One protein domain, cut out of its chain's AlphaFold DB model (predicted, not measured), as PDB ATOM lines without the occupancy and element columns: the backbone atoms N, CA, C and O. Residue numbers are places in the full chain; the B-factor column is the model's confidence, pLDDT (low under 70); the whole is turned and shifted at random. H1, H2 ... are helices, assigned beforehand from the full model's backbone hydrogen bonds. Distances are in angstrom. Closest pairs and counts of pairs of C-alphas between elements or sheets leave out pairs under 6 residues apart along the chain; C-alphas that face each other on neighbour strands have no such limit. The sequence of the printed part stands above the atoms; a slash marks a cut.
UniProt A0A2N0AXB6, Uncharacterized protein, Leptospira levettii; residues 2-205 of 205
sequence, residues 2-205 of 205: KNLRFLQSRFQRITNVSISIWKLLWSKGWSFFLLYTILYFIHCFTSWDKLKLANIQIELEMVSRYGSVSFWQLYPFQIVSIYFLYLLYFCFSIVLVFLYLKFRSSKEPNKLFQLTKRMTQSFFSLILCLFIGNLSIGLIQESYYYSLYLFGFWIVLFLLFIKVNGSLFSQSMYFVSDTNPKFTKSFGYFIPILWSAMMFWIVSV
ATOM      1  N   LYS A   2     158.310 -63.521  45.304       61.91
ATOM      2  CA  LYS A   2     158.066 -64.950  44.965       61.91
ATOM      3  C   LYS A   2     156.591 -65.396  45.092       61.91
ATOM      4  O   LYS A   2     156.097 -66.078  44.199       61.91
ATOM      5  N   ASN A   3     155.863 -64.930  46.113       63.03
ATOM      6  CA  ASN A   3     154.442 -65.278  46.308       63.03
ATOM      7  C   ASN A   3     153.512 -64.735  45.210       63.03
ATOM      8  O   ASN A   3     152.551 -65.402  44.843       63.03
ATOM      9  N   LEU A   4     153.828 -63.571  44.633       67.12
ATOM     10  CA  LEU A   4     153.027 -62.971  43.560       67.12
ATOM     11  C   LEU A   4     153.135 -63.771  42.253       67.12
ATOM     12  O   LEU A   4     152.123 -64.054  41.623       67.12
ATOM     13  N   ARG A   5     154.345 -64.231  41.896       68.88
ATOM     14  CA  ARG A   5     154.554 -65.098  40.718       68.88
ATOM     15  C   ARG A   5     153.910 -66.478  40.884       68.88
ATOM     16  O   ARG A   5     153.422 -67.041  39.909       68.88
ATOM     17  N   PHE A   6     153.877 -67.012  42.107       70.00
ATOM     18  CA  PHE A   6     153.215 -68.285  42.408       70.00
ATOM     19  C   PHE A   6     151.683 -68.190  42.340       70.00
ATOM     20  O   PHE A   6     151.026 -69.074  41.794       70.00
ATOM     21  N   LEU A   7     151.104 -67.101  42.850       69.88
ATOM     22  CA  LEU A   7     149.670 -66.834  42.717       69.88
ATOM     23  C   LEU A   7     149.280 -66.618  41.252       69.88
ATOM     24  O   LEU A   7     148.297 -67.193  40.793       69.88
ATOM     25  N   GLN A   8     150.088 -65.870  40.499       76.25
ATOM     26  CA  GLN A   8     149.854 -65.621  39.078       76.25
ATOM     27  C   GLN A   8     149.914 -66.915  38.249       76.25
ATOM     28  O   GLN A   8     149.042 -67.138  37.410       76.25
ATOM     29  N   SER A   9     150.872 -67.810  38.518       78.38
ATOM     30  CA  SER A   9     150.971 -69.092  37.805       78.38
ATOM     31  C   SER A   9     149.814 -70.044  38.131       78.38
ATOM     32  O   SER A   9     149.298 -70.714  37.234       78.38
ATOM     33  N   ARG A  10     149.343 -70.071  39.388       81.50
ATOM     34  CA  ARG A  10     148.144 -70.833  39.772       81.50
ATOM     35  C   ARG A  10     146.884 -70.266  39.137       81.50
ATOM     36  O   ARG A  10     146.096 -71.040  38.600       81.50
ATOM     37  N   PHE A  11     146.722 -68.947  39.157       80.12
ATOM     38  CA  PHE A  11     145.581 -68.287  38.534       80.12
ATOM     39  C   PHE A  11     145.531 -68.602  37.038       80.12
ATOM     40  O   PHE A  11     144.514 -69.073  36.545       80.12
ATOM     41  N   GLN A  12     146.663 -68.479  36.344       82.88
ATOM     42  CA  GLN A  12     146.757 -68.780  34.918       82.88
ATOM     43  C   GLN A  12     146.504 -70.263  34.599       82.88
ATOM     44  O   GLN A  12     145.881 -70.594  33.588       82.88
ATOM     45  N   ARG A  13     146.930 -71.184  35.474       84.69
ATOM     46  CA  ARG A  13     146.590 -72.608  35.341       84.69
ATOM     47  C   ARG A  13     145.085 -72.834  35.492       84.69
ATOM     48  O   ARG A  13     144.512 -73.541  34.667       84.69
ATOM     49  N   ILE A  14     144.450 -72.233  36.499       84.31
ATOM     50  CA  ILE A  14     143.000 -72.346  36.719       84.31
ATOM     51  C   ILE A  14     142.247 -71.793  35.511       84.31
ATOM     52  O   ILE A  14     141.410 -72.501  34.960       84.31
ATOM     53  N   THR A  15     142.596 -70.598  35.022       84.44
ATOM     54  CA  THR A  15     141.933 -70.016  33.847       84.44
ATOM     55  C   THR A  15     142.070 -70.906  32.618       84.44
ATOM     56  O   THR A  15     141.091 -71.119  31.907       84.44
ATOM     57  N   ASN A  16     143.251 -71.482  32.378       85.69
ATOM     58  CA  ASN A  16     143.470 -72.366  31.234       85.69
ATOM     59  C   ASN A  16     142.632 -73.647  31.330       85.69
ATOM     60  O   ASN A  16     142.025 -74.061  30.340       85.69
ATOM     61  N   VAL A  17     142.551 -74.248  32.521       87.12
ATOM     62  CA  VAL A  17     141.707 -75.423  32.770       87.12
ATOM     63  C   VAL A  17     140.231 -75.071  32.588       87.12
ATOM     64  O   VAL A  17     139.530 -75.775  31.864       87.12
ATOM     65  N   SER A  18     139.767 -73.953  33.151       82.88
ATOM     66  CA  SER A  18     138.391 -73.476  32.993       82.88
ATOM     67  C   SER A  18     138.036 -73.236  31.526       82.88
ATOM     68  O   SER A  18     136.990 -73.696  31.074       82.88
ATOM     69  N   ILE A  19     138.916 -72.596  30.750       85.38
ATOM     70  CA  ILE A  19     138.723 -72.384  29.307       85.38
ATOM     71  C   ILE A  19     138.654 -73.723  28.566       85.38
ATOM     72  O   ILE A  19     137.824 -73.887  27.672       85.38
ATOM     73  N   SER A  20     139.504 -74.689  28.922       85.62
ATOM     74  CA  SER A  20     139.502 -76.019  28.305       85.62
ATOM     75  C   SER A  20     138.201 -76.775  28.581       85.62
ATOM     76  O   SER A  20     137.590 -77.306  27.653       85.62
ATOM     77  N   ILE A  21     137.736 -76.777  29.833       85.31
ATOM     78  CA  ILE A  21     136.453 -77.378  30.219       85.31
ATOM     79  C   ILE A  21     135.311 -76.677  29.487       85.31
ATOM     80  O   ILE A  21     134.449 -77.339  28.919       85.31
ATOM     81  N   TRP A  22     135.334 -75.345  29.426       85.06
ATOM     82  CA  TRP A  22     134.323 -74.568  28.717       85.06
ATOM     83  C   TRP A  22     134.253 -74.956  27.237       85.06
ATOM     84  O   TRP A  22     133.177 -75.260  26.726       85.06
ATOM     85  N   LYS A  23     135.399 -75.046  26.551       85.44
ATOM     86  CA  LYS A  23     135.472 -75.516  25.158       85.44
ATOM     87  C   LYS A  23     134.945 -76.945  24.998       85.44
ATOM     88  O   LYS A  23     134.236 -77.223  24.033       85.44
ATOM     89  N   LEU A  24     135.260 -77.839  25.937       86.81
ATOM     90  CA  LEU A  24     134.771 -79.218  25.930       86.81
ATOM     91  C   LEU A  24     133.249 -79.289  26.108       86.81
ATOM     92  O   LEU A  24     132.591 -80.078  25.435       86.81
ATOM     93  N   LEU A  25     132.673 -78.458  26.976       85.19
ATOM     94  CA  LEU A  25     131.222 -78.370  27.122       85.19
ATOM     95  C   LEU A  25     130.596 -77.876  25.813       85.19
ATOM     96  O   LEU A  25     129.704 -78.533  25.282       85.19
ATOM     97  N   TRP A  26     131.124 -76.810  25.214       84.44
ATOM     98  CA  TRP A  26     130.628 -76.288  23.936       84.44
ATOM     99  C   TRP A  26     130.757 -77.263  22.751       84.44
ATOM    100  O   TRP A  26     129.997 -77.147  21.789       84.44
ATOM    101  N   SER A  27     131.648 -78.259  22.802       82.12
ATOM    102  CA  SER A  27     131.753 -79.264  21.731       82.12
ATOM    103  C   SER A  27     130.598 -80.280  21.743       82.12
ATOM    104  O   SER A  27     130.200 -80.797  20.693       82.12
ATOM    105  N   LYS A  28     129.992 -80.533  22.912       81.12
ATOM    106  CA  LYS A  28     128.885 -81.487  23.092       81.12
ATOM    107  C   LYS A  28     127.544 -80.754  23.206       81.12
ATOM    108  O   LYS A  28     127.379 -79.869  24.031       81.12
ATOM    109  N   GLY A  29     126.557 -81.138  22.388       75.19
ATOM    110  CA  GLY A  29     125.268 -80.422  22.267       75.19
ATOM    111  C   GLY A  29     124.479 -80.283  23.567       75.19
ATOM    112  O   GLY A  29     123.948 -79.223  23.864       75.19
ATOM    113  N   TRP A  30     124.441 -81.353  24.353       83.44
ATOM    114  CA  TRP A  30     123.579 -81.478  25.531       83.44
ATOM    115  C   TRP A  30     124.329 -81.305  26.856       83.44
ATOM    116  O   TRP A  30     123.767 -81.521  27.923       83.44
ATOM    117  N   SER A  31     125.610 -80.939  26.806       89.62
ATOM    118  CA  SER A  31     126.479 -80.880  27.986       89.62
ATOM    119  C   SER A  31     126.001 -79.863  29.023       89.62
ATOM    120  O   SER A  31     125.919 -80.200  30.197       89.62
ATOM    121  N   PHE A  32     125.644 -78.647  28.597       92.69
ATOM    122  CA  PHE A  32     125.154 -77.591  29.483       92.69
ATOM    123  C   PHE A  32     123.801 -77.934  30.096       92.69
ATOM    124  O   PHE A  32     123.595 -77.663  31.274       92.69
ATOM    125  N   PHE A  33     122.915 -78.570  29.324       92.94
ATOM    126  CA  PHE A  33     121.644 -79.087  29.827       92.94
ATOM    127  C   PHE A  33     121.881 -80.098  30.952       92.94
ATOM    128  O   PHE A  33     121.440 -79.878  32.073       92.94
ATOM    129  N   LEU A  34     122.662 -81.150  30.680       93.12
ATOM    130  CA  LEU A  34     122.960 -82.191  31.666       93.12
ATOM    131  C   LEU A  34     123.662 -81.623  32.902       93.12
ATOM    132  O   LEU A  34     123.299 -81.965  34.022       93.12
ATOM    133  N   LEU A  35     124.645 -80.741  32.705       94.19
ATOM    134  CA  LEU A  35     125.383 -80.122  33.801       94.19
ATOM    135  C   LEU A  35     124.468 -79.263  34.679       94.19
ATOM    136  O   LEU A  35     124.532 -79.377  35.898       94.19
ATOM    137  N   TYR A  36     123.600 -78.447  34.074       95.12
ATOM    138  CA  TYR A  36     122.604 -77.669  34.805       95.12
ATOM    139  C   TYR A  36     121.670 -78.577  35.608       95.12
ATOM    140  O   TYR A  36     121.520 -78.378  36.809       95.12
ATOM    141  N   THR A  37     121.102 -79.606  34.976       95.38
ATOM    142  CA  THR A  37     120.193 -80.547  35.638       95.38
ATOM    143  C   THR A  37     120.865 -81.243  36.821       95.38
ATOM    144  O   THR A  37     120.305 -81.268  37.914       95.38
ATOM    145  N   ILE A  38     122.082 -81.764  36.636       95.88
ATOM    146  CA  ILE A  38     122.838 -82.437  37.700       95.88
ATOM    147  C   ILE A  38     123.125 -81.468  38.850       95.88
ATOM    148  O   ILE A  38     122.860 -81.799  40.003       95.88
ATOM    149  N   LEU A  39     123.632 -80.267  38.558       95.56
ATOM    150  CA  LEU A  39     123.954 -79.282  39.594       95.56
ATOM    151  C   LEU A  39     122.713 -78.800  40.344       95.56
ATOM    152  O   LEU A  39     122.774 -78.640  41.560       95.56
ATOM    153  N   TYR A  40     121.591 -78.617  39.649       95.56
ATOM    154  CA  TYR A  40     120.322 -78.262  40.270       95.56
ATOM    155  C   TYR A  40     119.862 -79.340  41.255       95.56
ATOM    156  O   TYR A  40     119.517 -79.025  42.393       95.56
ATOM    157  N   PHE A  41     119.904 -80.617  40.863       95.62
ATOM    158  CA  PHE A  41     119.530 -81.701  41.770       95.62
ATOM    159  C   PHE A  41     120.505 -81.833  42.939       95.62
ATOM    160  O   PHE A  41     120.054 -81.954  44.074       95.62
ATOM    161  N   ILE A  42     121.819 -81.738  42.706       96.12
ATOM    162  CA  ILE A  42     122.817 -81.727  43.787       96.12
ATOM    163  C   ILE A  42     122.521 -80.594  44.774       96.12
ATOM    164  O   ILE A  42     122.523 -80.819  45.982       96.12
ATOM    165  N   HIS A  43     122.233 -79.389  44.283       94.44
ATOM    166  CA  HIS A  43     121.841 -78.267  45.131       94.44
ATOM    167  C   HIS A  43     120.567 -78.569  45.931       94.44
ATOM    168  O   HIS A  43     120.549 -78.361  47.143       94.44
ATOM    169  N   CYS A  44     119.541 -79.131  45.284       94.31
ATOM    170  CA  CYS A  44     118.296 -79.495  45.954       94.31
ATOM    171  C   CYS A  44     118.507 -80.524  47.067       94.31
ATOM    172  O   CYS A  44     117.979 -80.356  48.161       94.31
ATOM    173  N   PHE A  45     119.306 -81.563  46.810       95.25
ATOM    174  CA  PHE A  45     119.611 -82.593  47.801       95.25
ATOM    175  C   PHE A  45     120.467 -82.056  48.948       95.25
ATOM    176  O   PHE A  45     120.166 -82.309  50.110       95.25
ATOM    177  N   THR A  46     121.514 -81.285  48.649       95.25
ATOM    178  CA  THR A  46     122.418 -80.736  49.677       95.25
ATOM    179  C   THR A  46     121.774 -79.647  50.531       95.25
ATOM    180  O   THR A  46     122.194 -79.440  51.665       95.25
ATOM    181  N   SER A  47     120.762 -78.953  50.008       93.62
ATOM    182  CA  SER A  47     120.076 -77.847  50.689       93.62
ATOM    183  C   SER A  47     118.630 -78.186  51.058       93.62
ATOM    184  O   SER A  47     117.829 -77.274  51.272       93.62
ATOM    185  N   TRP A  48     118.285 -79.476  51.132       95.00
ATOM    186  CA  TRP A  48     116.901 -79.942  51.242       95.00
ATOM    187  C   TRP A  48     116.142 -79.324  52.418       95.00
ATOM    188  O   TRP A  48     115.028 -78.841  52.234       95.00
ATOM    189  N   ASP A  49     116.759 -79.248  53.598       94.62
ATOM    190  CA  ASP A  49     116.106 -78.698  54.792       94.62
ATOM    191  C   ASP A  49     115.714 -77.225  54.611       94.62
ATOM    192  O   ASP A  49     114.600 -76.819  54.950       94.62
ATOM    193  N   LYS A  50     116.601 -76.426  54.004       92.56
ATOM    194  CA  LYS A  50     116.330 -75.013  53.701       92.56
ATOM    195  C   LYS A  50     115.242 -74.872  52.640       92.56
ATOM    196  O   LYS A  50     114.359 -74.030  52.770       92.56
ATOM    197  N   LEU A  51     115.283 -75.709  51.605       93.25
ATOM    198  CA  LEU A  51     114.303 -75.677  50.520       93.25
ATOM    199  C   LEU A  51     112.924 -76.162  50.971       93.25
ATOM    200  O   LEU A  51     111.919 -75.646  50.495       93.25
ATOM    201  N   LYS A  52     112.850 -77.084  51.932       94.25
ATOM    202  CA  LYS A  52     111.588 -77.498  52.551       94.25
ATOM    203  C   LYS A  52     110.934 -76.341  53.307       94.25
ATOM    204  O   LYS A  52     109.731 -76.142  53.174       94.25
ATOM    205  N   LEU A  53     111.713 -75.558  54.058       95.19
ATOM    206  CA  LEU A  53     111.205 -74.347  54.712       95.19
ATOM    207  C   LEU A  53     110.715 -73.318  53.688       95.19
ATOM    208  O   LEU A  53     109.636 -72.758  53.861       95.19
ATOM    209  N   ALA A  54     111.460 -73.125  52.594       92.50
ATOM    210  CA  ALA A  54     111.034 -72.258  51.499       92.50
ATOM    211  C   ALA A  54     109.731 -72.754  50.843       92.50
ATOM    212  O   ALA A  54     108.835 -71.955  50.594       92.50
ATOM    213  N   ASN A  55     109.582 -74.064  50.624       95.06
ATOM    214  CA  ASN A  55     108.344 -74.650  50.105       95.06
ATOM    215  C   ASN A  55     107.156 -74.379  51.034       95.06
ATOM    216  O   ASN A  55     106.120 -73.947  50.550       95.06
ATOM    217  N   ILE A  56     107.308 -74.555  52.351       94.38
ATOM    218  CA  ILE A  56     106.238 -74.262  53.323       94.38
ATOM    219  C   ILE A  56     105.842 -72.780  53.265       94.38
ATOM    220  O   ILE A  56     104.660 -72.453  53.315       94.38
ATOM    221  N   GLN A  57     106.813 -71.872  53.140       93.75
ATOM    222  CA  GLN A  57     106.531 -70.441  53.002       93.75
ATOM    223  C   GLN A  57     105.753 -70.135  51.719       93.75
ATOM    224  O   GLN A  57     104.747 -69.429  51.780       93.75
ATOM    225  N   ILE A  58     106.173 -70.707  50.585       92.25
ATOM    226  CA  ILE A  58     105.458 -70.597  49.305       92.25
ATOM    227  C   ILE A  58     104.041 -71.159  49.444       92.25
ATOM    228  O   ILE A  58     103.088 -70.546  48.971       92.25
ATOM    229  N   GLU A  59     103.887 -72.304  50.109       93.44
ATOM    230  CA  GLU A  59     102.590 -72.937  50.323       93.44
ATOM    231  C   GLU A  59     101.643 -72.043  51.118       93.44
ATOM    232  O   GLU A  59     100.532 -71.771  50.667       93.44
ATOM    233  N   LEU A  60     102.098 -71.530  52.262       93.94
ATOM    234  CA  LEU A  60     101.312 -70.629  53.101       93.94
ATOM    235  C   LEU A  60     100.925 -69.349  52.351       93.94
ATOM    236  O   LEU A  60      99.767 -68.932  52.405       93.94
ATOM    237  N   GLU A  61     101.862 -68.747  51.615       93.50
ATOM    238  CA  GLU A  61     101.601 -67.533  50.842       93.50
ATOM    239  C   GLU A  61     100.577 -67.781  49.727       93.50
ATOM    240  O   GLU A  61      99.587 -67.055  49.613       93.50
ATOM    241  N   MET A  62     100.764 -68.823  48.924       91.81
ATOM    242  CA  MET A  62      99.904 -69.087  47.771       91.81
ATOM    243  C   MET A  62      98.526 -69.608  48.180       91.81
ATOM    244  O   MET A  62      97.533 -69.201  47.580       91.81
ATOM    245  N   VAL A  63      98.421 -70.416  49.241       92.94
ATOM    246  CA  VAL A  63      97.119 -70.797  49.810       92.94
ATOM    247  C   VAL A  63      96.384 -69.565  50.328       92.94
ATOM    248  O   VAL A  63      95.193 -69.423  50.061       92.94
ATOM    249  N   SER A  64      97.077 -68.635  50.999       93.75
ATOM    250  CA  SER A  64      96.439 -67.414  51.506       93.75
ATOM    251  C   SER A  64      95.892 -66.508  50.396       93.75
ATOM    252  O   SER A  64      94.853 -65.879  50.581       93.75
ATOM    253  N   ARG A  65      96.562 -66.453  49.236       92.06
ATOM    254  CA  ARG A  65      96.190 -65.570  48.117       92.06
ATOM    255  C   ARG A  65      95.249 -66.217  47.104       92.06
ATOM    256  O   ARG A  65      94.388 -65.537  46.557       92.06
ATOM    257  N   TYR A  66      95.432 -67.505  46.827       91.00
ATOM    258  CA  TYR A  66      94.812 -68.200  45.692       91.00
ATOM    259  C   TYR A  66      94.090 -69.496  46.090       91.00
ATOM    260  O   TYR A  66      93.559 -70.192  45.225       91.00
ATOM    261  N   GLY A  67      94.089 -69.862  47.376       92.12
ATOM    262  CA  GLY A  67      93.431 -71.068  47.894       92.12
ATOM    263  C   GLY A  67      94.097 -72.391  47.502       92.12
ATOM    264  O   GLY A  67      93.651 -73.451  47.934       92.12
ATOM    265  N   SER A  68      95.157 -72.362  46.691       90.69
ATOM    266  CA  SER A  68      95.873 -73.555  46.237       90.69
ATOM    267  C   SER A  68      97.302 -73.223  45.808       90.69
ATOM    268  O   SER A  68      97.638 -72.070  45.534       90.69
ATOM    269  N   VAL A  69      98.149 -74.252  45.747       89.62
ATOM    270  CA  VAL A  69      99.552 -74.152  45.326       89.62
ATOM    271  C   VAL A  69      99.772 -75.056  44.132       89.62
ATOM    272  O   VAL A  69      99.409 -76.233  44.149       89.62
ATOM    273  N   SER A  70     100.406 -74.520  43.093       88.62
ATOM    274  CA  SER A  70     100.816 -75.336  41.957       88.62
ATOM    275  C   SER A  70     102.102 -76.082  42.287       88.62
ATOM    276  O   SER A  70     103.113 -75.472  42.621       88.62
ATOM    277  N   PHE A  71     102.095 -77.399  42.097       86.94
ATOM    278  CA  PHE A  71     103.243 -78.278  42.341       86.94
ATOM    279  C   PHE A  71     104.549 -77.799  41.679       86.94
ATOM    280  O   PHE A  71     105.625 -77.898  42.263       86.94
ATOM    281  N   TRP A  72     104.457 -77.213  40.483       88.81
ATOM    282  CA  TRP A  72     105.600 -76.691  39.724       88.81
ATOM    283  C   TRP A  72     106.325 -75.515  40.396       88.81
ATOM    284  O   TRP A  72     107.445 -75.194  40.012       88.81
ATOM    285  N   GLN A  73     105.703 -74.863  41.380       87.19
ATOM    286  CA  GLN A  73     106.297 -73.755  42.133       87.19
ATOM    287  C   GLN A  73     107.187 -74.239  43.282       87.19
ATOM    288  O   GLN A  73     107.940 -73.444  43.838       87.19
ATOM    289  N   LEU A  74     107.132 -75.526  43.624       92.44
ATOM    290  CA  LEU A  74     107.847 -76.099  44.757       92.44
ATOM    291  C   LEU A  74     109.163 -76.735  44.313       92.44
ATOM    292  O   LEU A  74     109.266 -77.318  43.234       92.44
ATOM    293  N   TYR A  75     110.183 -76.665  45.162       91.56
ATOM    294  CA  TYR A  75     111.413 -77.425  44.968       91.56
ATOM    295  C   TYR A  75     111.146 -78.924  45.180       91.56
ATOM    296  O   TYR A  75     110.417 -79.283  46.107       91.56
ATOM    297  N   PRO A  76     111.738 -79.819  44.367       92.25
ATOM    298  CA  PRO A  76     112.674 -79.551  43.271       92.25
ATOM    299  C   PRO A  76     111.996 -79.339  41.901       92.25
ATOM    300  O   PRO A  76     112.687 -79.241  40.887       92.25
ATOM    301  N   PHE A  77     110.670 -79.261  41.819       93.12
ATOM    302  CA  PHE A  77     109.907 -79.273  40.563       93.12
ATOM    303  C   PHE A  77     110.007 -77.991  39.729       93.12
ATOM    304  O   PHE A  77     109.728 -78.035  38.531       93.12
ATOM    305  N   GLN A  78     110.511 -76.895  40.300       90.38
ATOM    306  CA  GLN A  78     110.785 -75.645  39.576       90.38
ATOM    307  C   GLN A  78     111.696 -75.819  38.348       90.38
ATOM    308  O   GLN A  78     111.634 -75.027  37.404       90.38
ATOM    309  N   ILE A  79     112.513 -76.879  38.297       93.56
ATOM    310  CA  ILE A  79     113.319 -77.196  37.110       93.56
ATOM    311  C   ILE A  79     112.461 -77.386  35.850       93.56
ATOM    312  O   ILE A  79     112.901 -77.071  34.744       93.56
ATOM    313  N   VAL A  80     111.217 -77.843  36.007       92.38
ATOM    314  CA  VAL A  80     110.292 -78.045  34.889       92.38
ATOM    315  C   VAL A  80     109.890 -76.717  34.256       92.38
ATOM    316  O   VAL A  80     109.801 -76.640  33.032       92.38
ATOM    317  N   SER A  81     109.763 -75.645  35.039       91.00
ATOM    318  CA  SER A  81     109.513 -74.298  34.512       91.00
ATOM    319  C   SER A  81     110.642 -73.830  33.595       91.00
ATOM    320  O   SER A  81     110.386 -73.224  32.558       91.00
ATOM    321  N   ILE A  82     111.894 -74.175  33.911       92.88
ATOM    322  CA  ILE A  82     113.049 -73.872  33.055       92.88
ATOM    323  C   ILE A  82     113.012 -74.685  31.759       92.88
ATOM    324  O   ILE A  82     113.317 -74.151  30.691       92.88
ATOM    325  N   TYR A  83     112.611 -75.956  31.817       94.50
ATOM    326  CA  TYR A  83     112.444 -76.781  30.617       94.50
ATOM    327  C   TYR A  83     111.308 -76.281  29.727       94.50
ATOM    328  O   TYR A  83     111.447 -76.258  28.505       94.50
ATOM    329  N   PHE A  84     110.212 -75.827  30.331       93.25
ATOM    330  CA  PHE A  84     109.107 -75.210  29.614       93.25
ATOM    331  C   PHE A  84     109.529 -73.889  28.959       93.25
ATOM    332  O   PHE A  84     109.287 -73.686  27.772       93.25
ATOM    333  N   LEU A  85     110.250 -73.028  29.685       93.75
ATOM    334  CA  LEU A  85     110.796 -71.778  29.154       93.75
ATOM    335  C   LEU A  85     111.756 -72.029  27.982       93.75
ATOM    336  O   LEU A  85     111.689 -71.339  26.964       93.75
ATOM    337  N   TYR A  86     112.607 -73.051  28.103       94.38
ATOM    338  CA  TYR A  86     113.454 -73.519  27.010       94.38
ATOM    339  C   TYR A  86     112.622 -73.949  25.801       94.38
ATOM    340  O   TYR A  86     112.922 -73.524  24.689       94.38
ATOM    341  N   LEU A  87     111.581 -74.764  25.998       94.81
ATOM    342  CA  LEU A  87     110.728 -75.239  24.909       94.81
ATOM    343  C   LEU A  87     110.050 -74.071  24.180       94.81
ATOM    344  O   LEU A  87     110.054 -74.038  22.951       94.81
ATOM    345  N   LEU A  88     109.546 -73.077  24.916       94.56
ATOM    346  CA  LEU A  88     108.977 -71.859  24.335       94.56
ATOM    347  C   LEU A  88     110.015 -71.069  23.532       94.56
ATOM    348  O   LEU A  88     109.759 -70.717  22.380       94.56
ATOM    349  N   TYR A  89     111.198 -70.825  24.105       94.00
ATOM    350  CA  TYR A  89     112.300 -70.159  23.405       94.00
ATOM    351  C   TYR A  89     112.713 -70.912  22.138       94.00
ATOM    352  O   TYR A  89     112.947 -70.308  21.090       94.00
ATOM    353  N   PHE A  90     112.785 -72.238  22.223       93.00
ATOM    354  CA  PHE A  90     113.172 -73.119  21.136       93.00
ATOM    355  C   PHE A  90     112.169 -73.072  19.984       93.00
ATOM    356  O   PHE A  90     112.561 -72.807  18.848       93.00
ATOM    357  N   CYS A  91     110.877 -73.252  20.272       93.38
ATOM    358  CA  CYS A  91     109.807 -73.154  19.283       93.38
ATOM    359  C   CYS A  91     109.787 -71.771  18.623       93.38
ATOM    360  O   CYS A  91     109.782 -71.672  17.398       93.38
ATOM    361  N   PHE A  92     109.859 -70.705  19.425       93.44
ATOM    362  CA  PHE A  92     109.906 -69.330  18.934       93.44
ATOM    363  C   PHE A  92     111.100 -69.089  17.997       93.44
ATOM    364  O   PHE A  92     110.947 -68.570  16.890       93.44
ATOM    365  N   SER A  93     112.289 -69.531  18.409       91.75
ATOM    366  CA  SER A  93     113.509 -69.391  17.617       91.75
ATOM    367  C   SER A  93     113.419 -70.165  16.303       91.75
ATOM    368  O   SER A  93     113.773 -69.623  15.259       91.75
ATOM    369  N   ILE A  94     112.905 -71.401  16.319       89.62
ATOM    370  CA  ILE A  94     112.703 -72.199  15.102       89.62
ATOM    371  C   ILE A  94     111.754 -71.498  14.138       89.62
ATOM    372  O   ILE A  94     112.064 -71.432  12.951       89.62
ATOM    373  N   VAL A  95     110.635 -70.950  14.622       91.00
ATOM    374  CA  VAL A  95     109.682 -70.217  13.776       91.00
ATOM    375  C   VAL A  95     110.370 -69.031  13.101       91.00
ATOM    376  O   VAL A  95     110.288 -68.896  11.881       91.00
ATOM    377  N   LEU A  96     111.118 -68.213  13.846       90.00
ATOM    378  CA  LEU A  96     111.845 -67.077  13.271       90.00
ATOM    379  C   LEU A  96     112.911 -67.504  12.258       90.00
ATOM    380  O   LEU A  96     113.046 -66.886  11.202       90.00
ATOM    381  N   VAL A  97     113.661 -68.567  12.550       87.19
ATOM    382  CA  VAL A  97     114.670 -69.104  11.628       87.19
ATOM    383  C   VAL A  97     114.011 -69.642  10.363       87.19
ATOM    384  O   VAL A  97     114.500 -69.398   9.262       87.19
ATOM    385  N   PHE A  98     112.899 -70.360  10.501       85.62
ATOM    386  CA  PHE A  98     112.145 -70.893   9.377       85.62
ATOM    387  C   PHE A  98     111.612 -69.765   8.487       85.62
ATOM    388  O   PHE A  98     111.789 -69.817   7.271       85.62
ATOM    389  N   LEU A  99     111.042 -68.709   9.079       87.00
ATOM    390  CA  LEU A  99     110.614 -67.510   8.353       87.00
ATOM    391  C   LEU A  99     111.786 -66.843   7.622       87.00
ATOM    392  O   LEU A  99     111.662 -66.508   6.444       87.00
ATOM    393  N   TYR A 100     112.940 -66.714   8.282       85.06
ATOM    394  CA  TYR A 100     114.157 -66.176   7.674       85.06
ATOM    395  C   TYR A 100     114.624 -67.010   6.469       85.06
ATOM    396  O   TYR A 100     114.916 -66.461   5.407       85.06
ATOM    397  N   LEU A 101     114.678 -68.340   6.608       81.62
ATOM    398  CA  LEU A 101     115.096 -69.246   5.535       81.62
ATOM    399  C   LEU A 101     114.111 -69.247   4.367       81.62
ATOM    400  O   LEU A 101     114.546 -69.219   3.216       81.62
ATOM    401  N   LYS A 102     112.802 -69.220   4.654       83.44
ATOM    402  CA  LYS A 102     111.743 -69.115   3.643       83.44
ATOM    403  C   LYS A 102     111.871 -67.818   2.847       83.44
ATOM    404  O   LYS A 102     111.803 -67.858   1.625       83.44
ATOM    405  N   PHE A 103     112.122 -66.693   3.520       83.25
ATOM    406  CA  PHE A 103     112.361 -65.404   2.864       83.25
ATOM    407  C   PHE A 103     113.620 -65.412   1.979       83.25
ATOM    408  O   PHE A 103     113.704 -64.682   0.997       83.25
ATOM    409  N   ARG A 104     114.611 -66.245   2.315       78.00
ATOM    410  CA  ARG A 104     115.878 -66.370   1.580       78.00
ATOM    411  C   ARG A 104     115.924 -67.536   0.587       78.00
ATOM    412  O   ARG A 104     116.973 -67.750  -0.008       78.00
ATOM    413  N   SER A 105     114.830 -68.278   0.397       74.31
ATOM    414  CA  SER A 105     114.734 -69.418  -0.534       74.31
ATOM    415  C   SER A 105     115.820 -70.498  -0.359       74.31
ATOM    416  O   SER A 105     116.157 -71.203  -1.310       74.31
ATOM    417  N   SER A 106     116.369 -70.658   0.849       69.44
ATOM    418  CA  SER A 106     117.404 -71.663   1.132       69.44
ATOM    419  C   SER A 106     116.779 -73.018   1.489       69.44
ATOM    420  O   SER A 106     115.848 -73.081   2.291       69.44
ATOM    421  N   LYS A 107     117.290 -74.112   0.905       65.50
ATOM    422  CA  LYS A 107     116.743 -75.480   1.031       65.50
ATOM    423  C   LYS A 107     117.659 -76.442   1.803       65.50
ATOM    424  O   LYS A 107     117.754 -77.613   1.453       65.50
ATOM    425  N   GLU A 108     118.341 -75.976   2.847       70.06
ATOM    426  CA  GLU A 108     119.282 -76.814   3.607       70.06
ATOM    427  C   GLU A 108     118.794 -77.187   5.025       70.06
ATOM    428  O   GLU A 108     119.066 -76.467   5.991       70.06
ATOM    429  N   PRO A 109     118.122 -78.345   5.201       68.44
ATOM    430  CA  PRO A 109     117.561 -78.763   6.492       68.44
ATOM    431  C   PRO A 109     118.622 -79.162   7.531       68.44
ATOM    432  O   PRO A 109     118.421 -78.966   8.727       68.44
ATOM    433  N   ASN A 110     119.792 -79.654   7.109       71.62
ATOM    434  CA  ASN A 110     120.862 -80.063   8.033       71.62
ATOM    435  C   ASN A 110     121.407 -78.888   8.866       71.62
ATOM    436  O   ASN A 110     121.860 -79.062   9.999       71.62
ATOM    437  N   LYS A 111     121.322 -77.667   8.329       71.31
ATOM    438  CA  LYS A 111     121.800 -76.450   8.993       71.31
ATOM    439  C   LYS A 111     120.829 -75.949  10.065       71.31
ATOM    440  O   LYS A 111     121.280 -75.414  11.078       71.31
ATOM    441  N   LEU A 112     119.526 -76.216   9.911       75.94
ATOM    442  CA  LEU A 112     118.539 -76.010  10.980       75.94
ATOM    443  C   LEU A 112     118.896 -76.846  12.206       75.94
ATOM    444  O   LEU A 112     118.937 -76.312  13.309       75.94
ATOM    445  N   PHE A 113     119.241 -78.120  12.012       79.25
ATOM    446  CA  PHE A 113     119.627 -79.005  13.111       79.25
ATOM    447  C   PHE A 113     120.903 -78.540  13.841       79.25
ATOM    448  O   PHE A 113     121.009 -78.609  15.067       79.25
ATOM    449  N   GLN A 114     121.892 -78.024  13.109       82.19
ATOM    450  CA  GLN A 114     123.097 -77.483  13.739       82.19
ATOM    451  C   GLN A 114     122.808 -76.194  14.521       82.19
ATOM    452  O   GLN A 114     123.372 -75.983  15.600       82.19
ATOM    453  N   LEU A 115     121.928 -75.338  13.997       82.25
ATOM    454  CA  LEU A 115     121.519 -74.114  14.669       82.25
ATOM    455  C   LEU A 115     120.698 -74.410  15.926       82.25
ATOM    456  O   LEU A 115     120.980 -73.816  16.963       82.25
ATOM    457  N   THR A 116     119.759 -75.356  15.872       81.44
ATOM    458  CA  THR A 116     118.965 -75.761  17.040       81.44
ATOM    459  C   THR A 116     119.865 -76.289  18.150       81.44
ATOM    460  O   THR A 116     119.772 -75.813  19.277       81.44
ATOM    461  N   LYS A 117     120.836 -77.155  17.827       85.81
ATOM    462  CA  LYS A 117     121.848 -77.625  18.788       85.81
ATOM    463  C   LYS A 117     122.609 -76.465  19.443       85.81
ATOM    464  O   LYS A 117     122.792 -76.455  20.659       85.81
ATOM    465  N   ARG A 118     123.046 -75.477  18.656       87.00
ATOM    466  CA  ARG A 118     123.760 -74.287  19.161       87.00
ATOM    467  C   ARG A 118     122.866 -73.388  20.020       87.00
ATOM    468  O   ARG A 118     123.337 -72.852  21.019       87.00
ATOM    469  N   MET A 119     121.589 -73.247  19.670       86.94
ATOM    470  CA  MET A 119     120.602 -72.503  20.459       86.94
ATOM    471  C   MET A 119     120.351 -73.170  21.811       86.94
ATOM    472  O   MET A 119     120.378 -72.484  22.830       86.94
ATOM    473  N   THR A 120     120.207 -74.498  21.845       88.88
ATOM    474  CA  THR A 120     120.110 -75.274  23.091       88.88
ATOM    475  C   THR A 120     121.328 -75.047  23.982       88.88
ATOM    476  O   THR A 120     121.178 -74.720  25.157       88.88
ATOM    477  N   GLN A 121     122.542 -75.146  23.425       90.81
ATOM    478  CA  GLN A 121     123.779 -74.875  24.167       90.81
ATOM    479  C   GLN A 121     123.822 -73.445  24.715       90.81
ATOM    480  O   GLN A 121     124.157 -73.236  25.880       90.81
ATOM    481  N   SER A 122     123.460 -72.454  23.897       91.44
ATOM    482  CA  SER A 122     123.453 -71.049  24.309       91.44
ATOM    483  C   SER A 122     122.436 -70.782  25.417       91.44
ATOM    484  O   SER A 122     122.743 -70.068  26.365       91.44
ATOM    485  N   PHE A 123     121.237 -71.361  25.327       93.88
ATOM    486  CA  PHE A 123     120.200 -71.200  26.344       93.88
ATOM    487  C   PHE A 123     120.628 -71.833  27.669       93.88
ATOM    488  O   PHE A 123     120.674 -71.157  28.691       93.88
ATOM    489  N   PHE A 124     121.024 -73.108  27.663       94.81
ATOM    490  CA  PHE A 124     121.402 -73.783  28.906       94.81
ATOM    491  C   PHE A 124     122.727 -73.290  29.490       94.81
ATOM    492  O   PHE A 124     122.891 -73.340  30.704       94.81
ATOM    493  N   SER A 125     123.654 -72.765  28.682       94.00
ATOM    494  CA  SER A 125     124.838 -72.083  29.226       94.00
ATOM    495  C   SER A 125     124.468 -70.782  29.942       94.00
ATOM    496  O   SER A 125     124.997 -70.538  31.024       94.00
ATOM    497  N   LEU A 126     123.517 -69.996  29.414       94.94
ATOM    498  CA  LEU A 126     122.976 -68.830  30.119       94.94
ATOM    499  C   LEU A 126     122.324 -69.242  31.442       94.94
ATOM    500  O   LEU A 126     122.661 -68.678  32.479       94.94
ATOM    501  N   ILE A 127     121.423 -70.227  31.413       95.19
ATOM    502  CA  ILE A 127     120.732 -70.714  32.615       95.19
ATOM    503  C   ILE A 127     121.730 -71.236  33.651       95.19
ATOM    504  O   ILE A 127     121.611 -70.918  34.830       95.19
ATOM    505  N   LEU A 128     122.746 -71.988  33.227       95.19
ATOM    506  CA  LEU A 128     123.792 -72.478  34.116       95.19
ATOM    507  C   LEU A 128     124.570 -71.327  34.767       95.19
ATOM    508  O   LEU A 128     124.818 -71.356  35.971       95.19
ATOM    509  N   CYS A 129     124.948 -70.312  33.986       95.12
ATOM    510  CA  CYS A 129     125.610 -69.125  34.513       95.12
ATOM    511  C   CYS A 129     124.712 -68.364  35.492       95.12
ATOM    512  O   CYS A 129     125.191 -67.995  36.559       95.12
ATOM    513  N   LEU A 130     123.429 -68.171  35.165       95.12
ATOM    514  CA  LEU A 130     122.448 -67.553  36.061       95.12
ATOM    515  C   LEU A 130     122.324 -68.340  37.365       95.12
ATOM    516  O   LEU A 130     122.377 -67.747  38.433       95.12
ATOM    517  N   PHE A 131     122.226 -69.665  37.287       94.81
ATOM    518  CA  PHE A 131     122.117 -70.534  38.453       94.81
ATOM    519  C   PHE A 131     123.339 -70.416  39.374       94.81
ATOM    520  O   PHE A 131     123.203 -70.067  40.544       94.81
ATOM    521  N   ILE A 132     124.547 -70.635  38.842       94.81
ATOM    522  CA  ILE A 132     125.790 -70.560  39.629       94.81
ATOM    523  C   ILE A 132     126.018 -69.143  40.163       94.81
ATOM    524  O   ILE A 132     126.436 -68.963  41.308       94.81
ATOM    525  N   GLY A 133     125.757 -68.126  39.343       94.44
ATOM    526  CA  GLY A 133     125.955 -66.742  39.739       94.44
ATOM    527  C   GLY A 133     124.948 -66.275  40.782       94.44
ATOM    528  O   GLY A 133     125.360 -65.628  41.734       94.44
ATOM    529  N   ASN A 134     123.677 -66.676  40.693       93.69
ATOM    530  CA  ASN A 134     122.685 -66.390  41.732       93.69
ATOM    531  C   ASN A 134     123.053 -67.067  43.056       93.69
ATOM    532  O   ASN A 134     122.961 -66.427  44.097       93.69
ATOM    533  N   LEU A 135     123.547 -68.311  43.029       92.00
ATOM    534  CA  LEU A 135     124.064 -68.964  44.238       92.00
ATOM    535  C   LEU A 135     125.259 -68.205  44.831       92.00
ATOM    536  O   LEU A 135     125.348 -68.040  46.043       92.00
ATOM    537  N   SER A 136     126.160 -67.717  43.975       93.31
ATOM    538  CA  SER A 136     127.355 -66.978  44.400       93.31
ATOM    539  C   SER A 136     127.011 -65.598  44.967       93.31
ATOM    540  O   SER A 136     127.544 -65.208  46.001       93.31
ATOM    541  N   ILE A 137     126.103 -64.865  44.319       93.25
ATOM    542  CA  ILE A 137     125.625 -63.550  44.769       93.25
ATOM    543  C   ILE A 137     124.753 -63.702  46.022       93.25
ATOM    544  O   ILE A 137     124.804 -62.852  46.905       93.25
ATOM    545  N   GLY A 138     124.031 -64.813  46.173       89.81
ATOM    546  CA  GLY A 138     123.286 -65.141  47.391       89.81
ATOM    547  C   GLY A 138     124.156 -65.203  48.653       89.81
ATOM    548  O   GLY A 138     123.661 -64.946  49.746       89.81
ATOM    549  N   LEU A 139     125.469 -65.446  48.527       90.62
ATOM    550  CA  LEU A 139     126.403 -65.411  49.662       90.62
ATOM    551  C   LEU A 139     126.565 -64.010  50.274       90.62
ATOM    552  O   LEU A 139     127.018 -63.895  51.408       90.62
ATOM    553  N   ILE A 140     126.195 -62.955  49.542       93.06
ATOM    554  CA  ILE A 140     126.237 -61.559  49.997       93.06
ATOM    555  C   ILE A 140     124.829 -60.958  50.144       93.06
ATOM    556  O   ILE A 140     124.672 -59.743  50.041       93.06
ATOM    557  N   GLN A 141     123.809 -61.791  50.391       90.31
ATOM    558  CA  GLN A 141     122.406 -61.364  50.528       90.31
ATOM    559  C   GLN A 141     122.170 -60.287  51.601       90.31
ATOM    560  O   GLN A 141     121.258 -59.480  51.468       90.31
ATOM    561  N   GLU A 142     123.007 -60.243  52.640       91.69
ATOM    562  CA  GLU A 142     122.915 -59.261  53.732       91.69
ATOM    563  C   GLU A 142     123.538 -57.901  53.368       91.69
ATOM    564  O   GLU A 142     123.439 -56.934  54.122       91.69
ATOM    565  N   SER A 143     124.197 -57.797  52.209       92.38
ATOM    566  CA  SER A 143     124.794 -56.546  51.754       92.38
ATOM    567  C   SER A 143     123.724 -55.548  51.318       92.38
ATOM    568  O   SER A 143     122.845 -55.871  50.520       92.38
ATOM    569  N   TYR A 144     123.888 -54.284  51.716       93.38
ATOM    570  CA  TYR A 144     123.067 -53.165  51.233       93.38
ATOM    571  C   TYR A 144     123.015 -53.070  49.693       93.38
ATOM    572  O   TYR A 144     122.012 -52.655  49.120       93.38
ATOM    573  N   TYR A 145     124.079 -53.501  49.007       93.38
ATOM    574  CA  TYR A 145     124.192 -53.446  47.546       93.38
ATOM    575  C   TYR A 145     123.754 -54.736  46.835       93.38
ATOM    576  O   TYR A 145     123.940 -54.848  45.622       93.38
ATOM    577  N   TYR A 146     123.174 -55.711  47.544       92.69
ATOM    578  CA  TYR A 146     122.791 -57.012  46.983       92.69
ATOM    579  C   TYR A 146     121.939 -56.884  45.711       92.69
ATOM    580  O   TYR A 146     122.291 -57.441  44.669       92.69
ATOM    581  N   SER A 147     120.873 -56.081  45.759       93.25
ATOM    582  CA  SER A 147     119.970 -55.877  44.619       93.25
ATOM    583  C   SER A 147     120.678 -55.261  43.409       93.25
ATOM    584  O   SER A 147     120.404 -55.649  42.274       93.25
ATOM    585  N   LEU A 148     121.627 -54.342  43.637       94.25
ATOM    586  CA  LEU A 148     122.421 -53.728  42.570       94.25
ATOM    587  C   LEU A 148     123.333 -54.762  41.898       94.25
ATOM    588  O   LEU A 148     123.393 -54.819  40.670       94.25
ATOM    589  N   TYR A 149     124.014 -55.599  42.688       93.50
ATOM    590  CA  TYR A 149     124.871 -56.661  42.159       93.50
ATOM    591  C   TYR A 149     124.076 -57.698  41.375       93.50
ATOM    592  O   TYR A 149     124.490 -58.080  40.280       93.50
ATOM    593  N   LEU A 150     122.921 -58.112  41.900       94.06
ATOM    594  CA  LEU A 150     122.034 -59.058  41.237       94.06
ATOM    595  C   LEU A 150     121.552 -58.509  39.888       94.06
ATOM    596  O   LEU A 150     121.679 -59.176  38.861       94.06
ATOM    597  N   PHE A 151     121.078 -57.262  39.870       94.94
ATOM    598  CA  PHE A 151     120.599 -56.605  38.655       94.94
ATOM    599  C   PHE A 151     121.706 -56.425  37.609       94.94
ATOM    600  O   PHE A 151     121.534 -56.794  36.445       94.94
ATOM    601  N   GLY A 152     122.871 -55.912  38.020       96.31
ATOM    602  CA  GLY A 152     124.020 -55.742  37.133       96.31
ATOM    603  C   GLY A 152     124.491 -57.071  36.538       96.31
ATOM    604  O   GLY A 152     124.747 -57.161  35.337       96.31
ATOM    605  N   PHE A 153     124.532 -58.126  37.353       96.06
ATOM    606  CA  PHE A 153     124.864 -59.475  36.906       96.06
ATOM    607  C   PHE A 153     123.882 -59.996  35.847       96.06
ATOM    608  O   PHE A 153     124.315 -60.498  34.805       96.06
ATOM    609  N   TRP A 154     122.573 -59.830  36.062       95.31
ATOM    610  CA  TRP A 154     121.549 -60.272  35.111       95.31
ATOM    611  C   TRP A 154     121.630 -59.523  33.783       95.31
ATOM    612  O   TRP A 154     121.592 -60.160  32.728       95.31
ATOM    613  N   ILE A 155     121.820 -58.198  33.809       95.62
ATOM    614  CA  ILE A 155     122.002 -57.401  32.587       95.62
ATOM    615  C   ILE A 155     123.224 -57.878  31.806       95.62
ATOM    616  O   ILE A 155     123.133 -58.115  30.601       95.62
ATOM    617  N   VAL A 156     124.370 -58.040  32.475       96.31
ATOM    618  CA  VAL A 156     125.608 -58.473  31.815       96.31
ATOM    619  C   VAL A 156     125.419 -59.841  31.163       96.31
ATOM    620  O   VAL A 156     125.788 -60.020  30.000       96.31
ATOM    621  N   LEU A 157     124.802 -60.793  31.865       95.44
ATOM    622  CA  LEU A 157     124.519 -62.112  31.304       95.44
ATOM    623  C   LEU A 157     123.550 -62.061  30.125       95.44
ATOM    624  O   LEU A 157     123.777 -62.746  29.126       95.44
ATOM    625  N   PHE A 158     122.512 -61.232  30.196       95.00
ATOM    626  CA  PHE A 158     121.568 -61.072  29.096       95.00
ATOM    627  C   PHE A 158     122.240 -60.481  27.848       95.00
ATOM    628  O   PHE A 158     122.096 -61.015  26.746       95.00
ATOM    629  N   LEU A 159     123.065 -59.443  28.008       96.06
ATOM    630  CA  LEU A 159     123.842 -58.864  26.908       96.06
ATOM    631  C   LEU A 159     124.829 -59.873  26.305       96.06
ATOM    632  O   LEU A 159     124.993 -59.934  25.081       96.06
ATOM    633  N   LEU A 160     125.466 -60.702  27.138       94.81
ATOM    634  CA  LEU A 160     126.317 -61.796  26.671       94.81
ATOM    635  C   LEU A 160     125.517 -62.834  25.880       94.81
ATOM    636  O   LEU A 160     125.968 -63.255  24.815       94.81
ATOM    637  N   PHE A 161     124.322 -63.203  26.340       94.44
ATOM    638  CA  PHE A 161     123.442 -64.137  25.639       94.44
ATOM    639  C   PHE A 161     123.005 -63.617  24.267       94.44
ATOM    640  O   PHE A 161     123.060 -64.368  23.290       94.44
ATOM    641  N   ILE A 162     122.649 -62.331  24.164       95.00
ATOM    642  CA  ILE A 162     122.368 -61.674  22.881       95.00
ATOM    643  C   ILE A 162     123.601 -61.768  21.981       95.00
ATOM    644  O   ILE A 162     123.526 -62.271  20.857       95.00
ATOM    645  N   LYS A 163     124.766 -61.342  22.485       94.25
ATOM    646  CA  LYS A 163     126.021 -61.324  21.722       94.25
ATOM    647  C   LYS A 163     126.390 -62.710  21.181       94.25
ATOM    648  O   LYS A 163     126.778 -62.824  20.013       94.25
ATOM    649  N   VAL A 164     126.282 -63.744  22.017       91.75
ATOM    650  CA  VAL A 164     126.575 -65.137  21.655       91.75
ATOM    651  C   VAL A 164     125.574 -65.643  20.619       91.75
ATOM    652  O   VAL A 164     126.012 -66.157  19.591       91.75
ATOM    653  N   ASN A 165     124.268 -65.415  20.804       91.19
ATOM    654  CA  ASN A 165     123.249 -65.812  19.823       91.19
ATOM    655  C   ASN A 165     123.505 -65.212  18.440       91.19
ATOM    656  O   ASN A 165     123.535 -65.947  17.455       91.19
ATOM    657  N   GLY A 166     123.765 -63.904  18.345       90.50
ATOM    658  CA  GLY A 166     124.035 -63.287  17.043       90.50
ATOM    659  C   GLY A 166     125.305 -63.811  16.378       90.50
ATOM    660  O   GLY A 166     125.330 -63.999  15.163       90.50
ATOM    661  N   SER A 167     126.349 -64.115  17.159       89.94
ATOM    662  CA  SER A 167     127.556 -64.757  16.629       89.94
ATOM    663  C   SER A 167     127.273 -66.170  16.114       89.94
ATOM    664  O   SER A 167     127.704 -66.508  15.015       89.94
ATOM    665  N   LEU A 168     126.543 -66.986  16.883       87.56
ATOM    666  CA  LEU A 168     126.192 -68.356  16.504       87.56
ATOM    667  C   LEU A 168     125.309 -68.378  15.255       87.56
ATOM    668  O   LEU A 168     125.553 -69.176  14.352       87.56
ATOM    669  N   PHE A 169     124.326 -67.483  15.178       87.31
ATOM    670  CA  PHE A 169     123.448 -67.354  14.021       87.31
ATOM    671  C   PHE A 169     124.227 -66.920  12.776       87.31
ATOM    672  O   PHE A 169     124.136 -67.571  11.738       87.31
ATOM    673  N   SER A 170     125.049 -65.870  12.880       86.81
ATOM    674  CA  SER A 170     125.866 -65.386  11.761       86.81
ATOM    675  C   SER A 170     126.809 -66.467  11.239       86.81
ATOM    676  O   SER A 170     126.842 -66.713  10.038       86.81
ATOM    677  N   GLN A 171     127.503 -67.185  12.129       84.12
ATOM    678  CA  GLN A 171     128.398 -68.282  11.748       84.12
ATOM    679  C   GLN A 171     127.663 -69.437  11.066       84.12
ATOM    680  O   GLN A 171     128.197 -70.015  10.131       84.12
ATOM    681  N   SER A 172     126.465 -69.797  11.529       79.44
ATOM    682  CA  SER A 172     125.689 -70.884  10.919       79.44
ATOM    683  C   SER A 172     125.122 -70.499   9.544       79.44
ATOM    684  O   SER A 172     124.998 -71.362   8.682       79.44
ATOM    685  N   MET A 173     124.807 -69.215   9.326       74.62
ATOM    686  CA  MET A 173     124.187 -68.729   8.083       74.62
ATOM    687  C   MET A 173     125.182 -68.189   7.047       74.62
ATOM    688  O   MET A 173     124.872 -68.188   5.860       74.62
ATOM    689  N   TYR A 174     126.380 -67.757   7.453       64.31
ATOM    690  CA  TYR A 174     127.414 -67.244   6.540       64.31
ATOM    691  C   TYR A 174     127.865 -68.285   5.503       64.31
ATOM    692  O   TYR A 174     128.177 -67.938   4.374       64.31
ATOM    693  N   PHE A 175     127.821 -69.577   5.839       54.97
ATOM    694  CA  PHE A 175     128.158 -70.670   4.916       54.97
ATOM    695  C   PHE A 175     127.047 -71.019   3.901       54.97
ATOM    696  O   PHE A 175     127.144 -72.038   3.223       54.97
ATOM    697  N   VAL A 176     125.942 -70.266   3.846       54.53
ATOM    698  CA  VAL A 176     124.736 -70.614   3.057       54.53
ATOM    699  C   VAL A 176     124.444 -69.605   1.961       54.53
ATOM    700  O   VAL A 176     123.859 -69.944   0.939       54.53
ATOM    701  N   SER A 177     124.788 -68.352   2.200       53.25
ATOM    702  CA  SER A 177     124.392 -67.267   1.334       53.25
ATOM    703  C   SER A 177     125.499 -66.238   1.337       53.25
ATOM    704  O   SER A 177     125.970 -65.878   2.416       53.25
ATOM    705  N   ASP A 178     125.827 -65.678   0.173       58.56
ATOM    706  CA  ASP A 178     126.627 -64.447  -0.001       58.56
ATOM    707  C   ASP A 178     125.957 -63.211   0.653       58.56
ATOM    708  O   ASP A 178     126.091 -62.060   0.243       58.56
ATOM    709  N   THR A 179     125.157 -63.437   1.690       63.84
ATOM    710  CA  THR A 179     124.540 -62.436   2.529       63.84
ATOM    711  C   THR A 179     125.586 -61.725   3.350       63.84
ATOM    712  O   THR A 179     126.433 -62.341   3.998       63.84
ATOM    713  N   ASN A 180     125.413 -60.411   3.425       75.75
ATOM    714  CA  ASN A 180     126.173 -59.555   4.309       75.75
ATOM    715  C   ASN A 180     126.184 -60.128   5.749       75.75
ATOM    716  O   ASN A 180     125.123 -60.195   6.386       75.75
ATOM    717  N   PRO A 181     127.359 -60.501   6.296       75.50
ATOM    718  CA  PRO A 181     127.472 -61.109   7.623       75.50
ATOM    719  C   PRO A 181     126.942 -60.196   8.735       75.50
ATOM    720  O   PRO A 181     126.530 -60.674   9.791       75.50
ATOM    721  N   LYS A 182     126.893 -58.877   8.504       82.25
ATOM    722  CA  LYS A 182     126.313 -57.918   9.452       82.25
ATOM    723  C   LYS A 182     124.795 -58.087   9.587       82.25
ATOM    724  O   LYS A 182     124.272 -57.962  10.694       82.25
ATOM    725  N   PHE A 183     124.092 -58.409   8.498       81.56
ATOM    726  CA  PHE A 183     122.636 -58.588   8.512       81.56
ATOM    727  C   PHE A 183     122.235 -59.878   9.238       81.56
ATOM    728  O   PHE A 183     121.376 -59.849  10.115       81.56
ATOM    729  N   THR A 184     122.916 -60.994   8.950       84.62
ATOM    730  CA  THR A 184     122.664 -62.278   9.630       84.62
ATOM    731  C   THR A 184     122.922 -62.171  11.130       84.62
ATOM    732  O   THR A 184     122.121 -62.629  11.941       84.62
ATOM    733  N   LYS A 185     124.004 -61.490  11.516       87.62
ATOM    734  CA  LYS A 185     124.332 -61.238  12.919       87.62
ATOM    735  C   LYS A 185     123.268 -60.401  13.627       87.62
ATOM    736  O   LYS A 185     122.896 -60.729  14.749       87.62
ATOM    737  N   SER A 186     122.760 -59.364  12.958       89.00
ATOM    738  CA  SER A 186     121.704 -58.494  13.496       89.00
ATOM    739  C   SER A 186     120.402 -59.262  13.721       89.00
ATOM    740  O   SER A 186     119.803 -59.142  14.786       89.00
ATOM    741  N   PHE A 187     120.010 -60.128  12.780       88.62
ATOM    742  CA  PHE A 187     118.846 -60.998  12.957       88.62
ATOM    743  C   PHE A 187     119.021 -61.948  14.151       88.62
ATOM    744  O   PHE A 187     118.116 -62.107  14.964       88.62
ATOM    745  N   GLY A 188     120.214 -62.524  14.321       90.44
ATOM    746  CA  GLY A 188     120.509 -63.373  15.475       90.44
ATOM    747  C   GLY A 188     120.503 -62.637  16.822       90.44
ATOM    748  O   GLY A 188     120.167 -63.250  17.831       90.44
ATOM    749  N   TYR A 189     120.828 -61.338  16.862       93.69
ATOM    750  CA  TYR A 189     120.640 -60.503  18.061       93.69
ATOM    751  C   TYR A 189     119.165 -60.261  18.371       93.69
ATOM    752  O   TYR A 189     118.783 -60.196  19.537       93.69
ATOM    753  N   PHE A 190     118.343 -60.147  17.332       93.75
ATOM    754  CA  PHE A 190     116.928 -59.831  17.463       93.75
ATOM    755  C   PHE A 190     116.114 -60.969  18.091       93.75
ATOM    756  O   PHE A 190     115.199 -60.691  18.856       93.75
ATOM    757  N   ILE A 191     116.473 -62.234  17.838       92.69
ATOM    758  CA  ILE A 191     115.760 -63.411  18.373       92.69
ATOM    759  C   ILE A 191     115.599 -63.361  19.909       92.69
ATOM    760  O   ILE A 191     114.458 -63.347  20.375       92.69
ATOM    761  N   PRO A 192     116.677 -63.309  20.719       94.19
ATOM    762  CA  PRO A 192     116.545 -63.275  22.174       94.19
ATOM    763  C   PRO A 192     115.880 -61.990  22.686       94.19
ATOM    764  O   PRO A 192     115.140 -62.056  23.660       94.19
ATOM    765  N   ILE A 193     116.087 -60.845  22.024       95.38
ATOM    766  CA  ILE A 193     115.451 -59.571  22.404       95.38
ATOM    767  C   ILE A 193     113.935 -59.656  22.223       95.38
ATOM    768  O   ILE A 193     113.186 -59.350  23.148       95.38
ATOM    769  N   LEU A 194     113.483 -60.093  21.044       95.56
ATOM    770  CA  LEU A 194     112.063 -60.199  20.731       95.56
ATOM    771  C   LEU A 194     111.382 -61.242  21.618       95.56
ATOM    772  O   LEU A 194     110.285 -60.999  22.113       95.56
ATOM    773  N   TRP A 195     112.048 -62.371  21.869       94.62
ATOM    774  CA  TRP A 195     111.542 -63.378  22.795       94.62
ATOM    775  C   TRP A 195     111.380 -62.819  24.212       94.62
ATOM    776  O   TRP A 195     110.323 -62.987  24.815       94.62
ATOM    777  N   SER A 196     112.384 -62.111  24.739       93.44
ATOM    778  CA  SER A 196     112.294 -61.499  26.068       93.44
ATOM    779  C   SER A 196     111.204 -60.431  26.146       93.44
ATOM    780  O   SER A 196     110.483 -60.389  27.139       93.44
ATOM    781  N   ALA A 197     111.030 -59.615  25.102       93.62
ATOM    782  CA  ALA A 197     109.939 -58.647  25.024       93.62
ATOM    783  C   ALA A 197     108.563 -59.336  25.027       93.62
ATOM    784  O   ALA A 197     107.664 -58.908  25.746       93.62
ATOM    785  N   MET A 198     108.414 -60.437  24.282       94.38
ATOM    786  CA  MET A 198     107.190 -61.241  24.268       94.38
ATOM    787  C   MET A 198     106.897 -61.847  25.645       94.38
ATOM    788  O   MET A 198     105.770 -61.760  26.117       94.38
ATOM    789  N   MET A 199     107.900 -62.423  26.313       92.12
ATOM    790  CA  MET A 199     107.731 -62.978  27.660       92.12
ATOM    791  C   MET A 199     107.365 -61.898  28.680       92.12
ATOM    792  O   MET A 199     106.491 -62.124  29.510       92.12
ATOM    793  N   PHE A 200     107.994 -60.722  28.603       90.44
ATOM    794  CA  PHE A 200     107.651 -59.592  29.461       90.44
ATOM    795  C   PHE A 200     106.201 -59.152  29.245       90.44
ATOM    796  O   PHE A 200     105.476 -58.945  30.212       90.44
ATOM    797  N   TRP A 201     105.760 -59.077  27.988       92.00
ATOM    798  CA  TRP A 201     104.376 -58.757  27.656       92.00
ATOM    799  C   TRP A 201     103.397 -59.804  28.201       92.00
ATOM    800  O   TRP A 201     102.448 -59.423  28.870       92.00
ATOM    801  N   ILE A 202     103.666 -61.101  28.012       89.56
ATOM    802  CA  ILE A 202     102.821 -62.195  28.530       89.56
ATOM    803  C   ILE A 202     102.683 -62.136  30.055       89.56
ATOM    804  O   ILE A 202     101.613 -62.417  30.571       89.56
ATOM    805  N   VAL A 203     103.754 -61.799  30.777       85.75
ATOM    806  CA  VAL A 203     103.726 -61.702  32.248       85.75
ATOM    807  C   VAL A 203     103.040 -60.419  32.735       85.75
ATOM    808  O   VAL A 203     102.598 -60.361  33.877       85.75
ATOM    809  N   SER A 204     102.974 -59.386  31.892       82.50
ATOM    810  CA  SER A 204     102.378 -58.088  32.239       82.50
ATOM    811  C   SER A 204     100.878 -57.995  31.934       82.50
ATOM    812  O   SER A 204     100.257 -57.007  32.325       82.50
ATOM    813  N   VAL A 205     100.329 -58.967  31.201       71.12
ATOM    814  CA  VAL A 205      98.902 -59.098  30.852       71.12
ATOM    815  C   VAL A 205      98.242 -60.073  31.815       71.12
ATOM    816  O   VAL A 205      97.137 -59.740  32.295       71.12
TER     817      VAL A 205
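AT A GLANCE: This is residues 2 to 205 of the 205 residues of an uncharacterized protein of Leptospira levettii (UniProt A0A2N0AXB6). Four helices, H4 to H7, form a loose up-and-down bundle in which H5 and H6 run side by side and H7 slants away from H6 to cross H4. H2 packs on H5 with residues 31 to 36, H3 turns off the last end of H2 at about a right angle, and residues 2 to 21 of H1 stick out as an arm. The printed part has 204 residues with seven named helices, H1 to H7 in chain order, and no named strand; its class is all helix. It is only just loose, close to compact, with a radius of gyration of the C-alphas of 20.4 A, and its flat outline spans 63 by 57 by 30 A.

HOW THE PARTS SIT: H1, residues 2 to 27, and H2, residues 31 to 46, only just touch, with 3 pairs of C-alphas within 8 A, and only at the corner by their link; the closest C-alphas, of Leu 25 and Ser 31, are 5.4 A apart. H3, residues 48 to 66, is about perpendicular to H2 at 88 degrees and close but not clearly touching it, with the C-alphas of Cys 44 and Leu 51 closest at 7.2 A. H4, residues 79 to 103, is apart from H3. H5, residues 109 to 138, is the hub, touching H2, H4 and H6, residues 146 to 174. H2 and H5 run the same way at a shallow tilt of 29 degrees, closest at the C-alphas of Tyr 36 and Leu 128, 5.4 A. H4 and H5 form a hairpin at a tilt of 36 degrees, only just steep, with the C-alphas of Tyr 86 and Phe 123 closest at 7.2 A. H5 and H6 form a hairpin at a shallow tilt of 14 degrees; their closest C-alphas, of Leu 115 and Ser 172, are 6.5 A apart. H6 and H7, residues 181 to 204, form a hairpin at a steep tilt of 43 degrees, closest at the C-alphas of Gly 166 and Gly 188, 3.9 A. H7 also touches H4 at a steep tilt of 45 degrees, opposite ways, with the C-alphas of Ser 93 and Ile 191 closest at 6.4 A. Every O i to N i+4 pair is within hydrogen-bond range in H1 to H6, and 18 of 20 in H7.

IN THESE COORDINATES: H1 begins at C-alpha 2 (158.066, -64.950, 44.965) and measures 37.9 A from first to last C-alpha; H2 measures 22.1 A and H3 25.6 A. H4 measures 36.2 A, H5 43.5 A, H6 42.0 A and H7 35.3 A, ending at C-alpha 204 (102.378, -58.088, 32.239).

THE WHOLE: The C-alphas of Lys 2 and Gly 67 are farthest apart, 65.0 A. The printed part has no cut, and its one long link is residues 67 to 78. Mean pLDDT of the printed part is 87.8; residues 2 to 5, 7, 106 to 107, 109 and 174 to 179 are under 70.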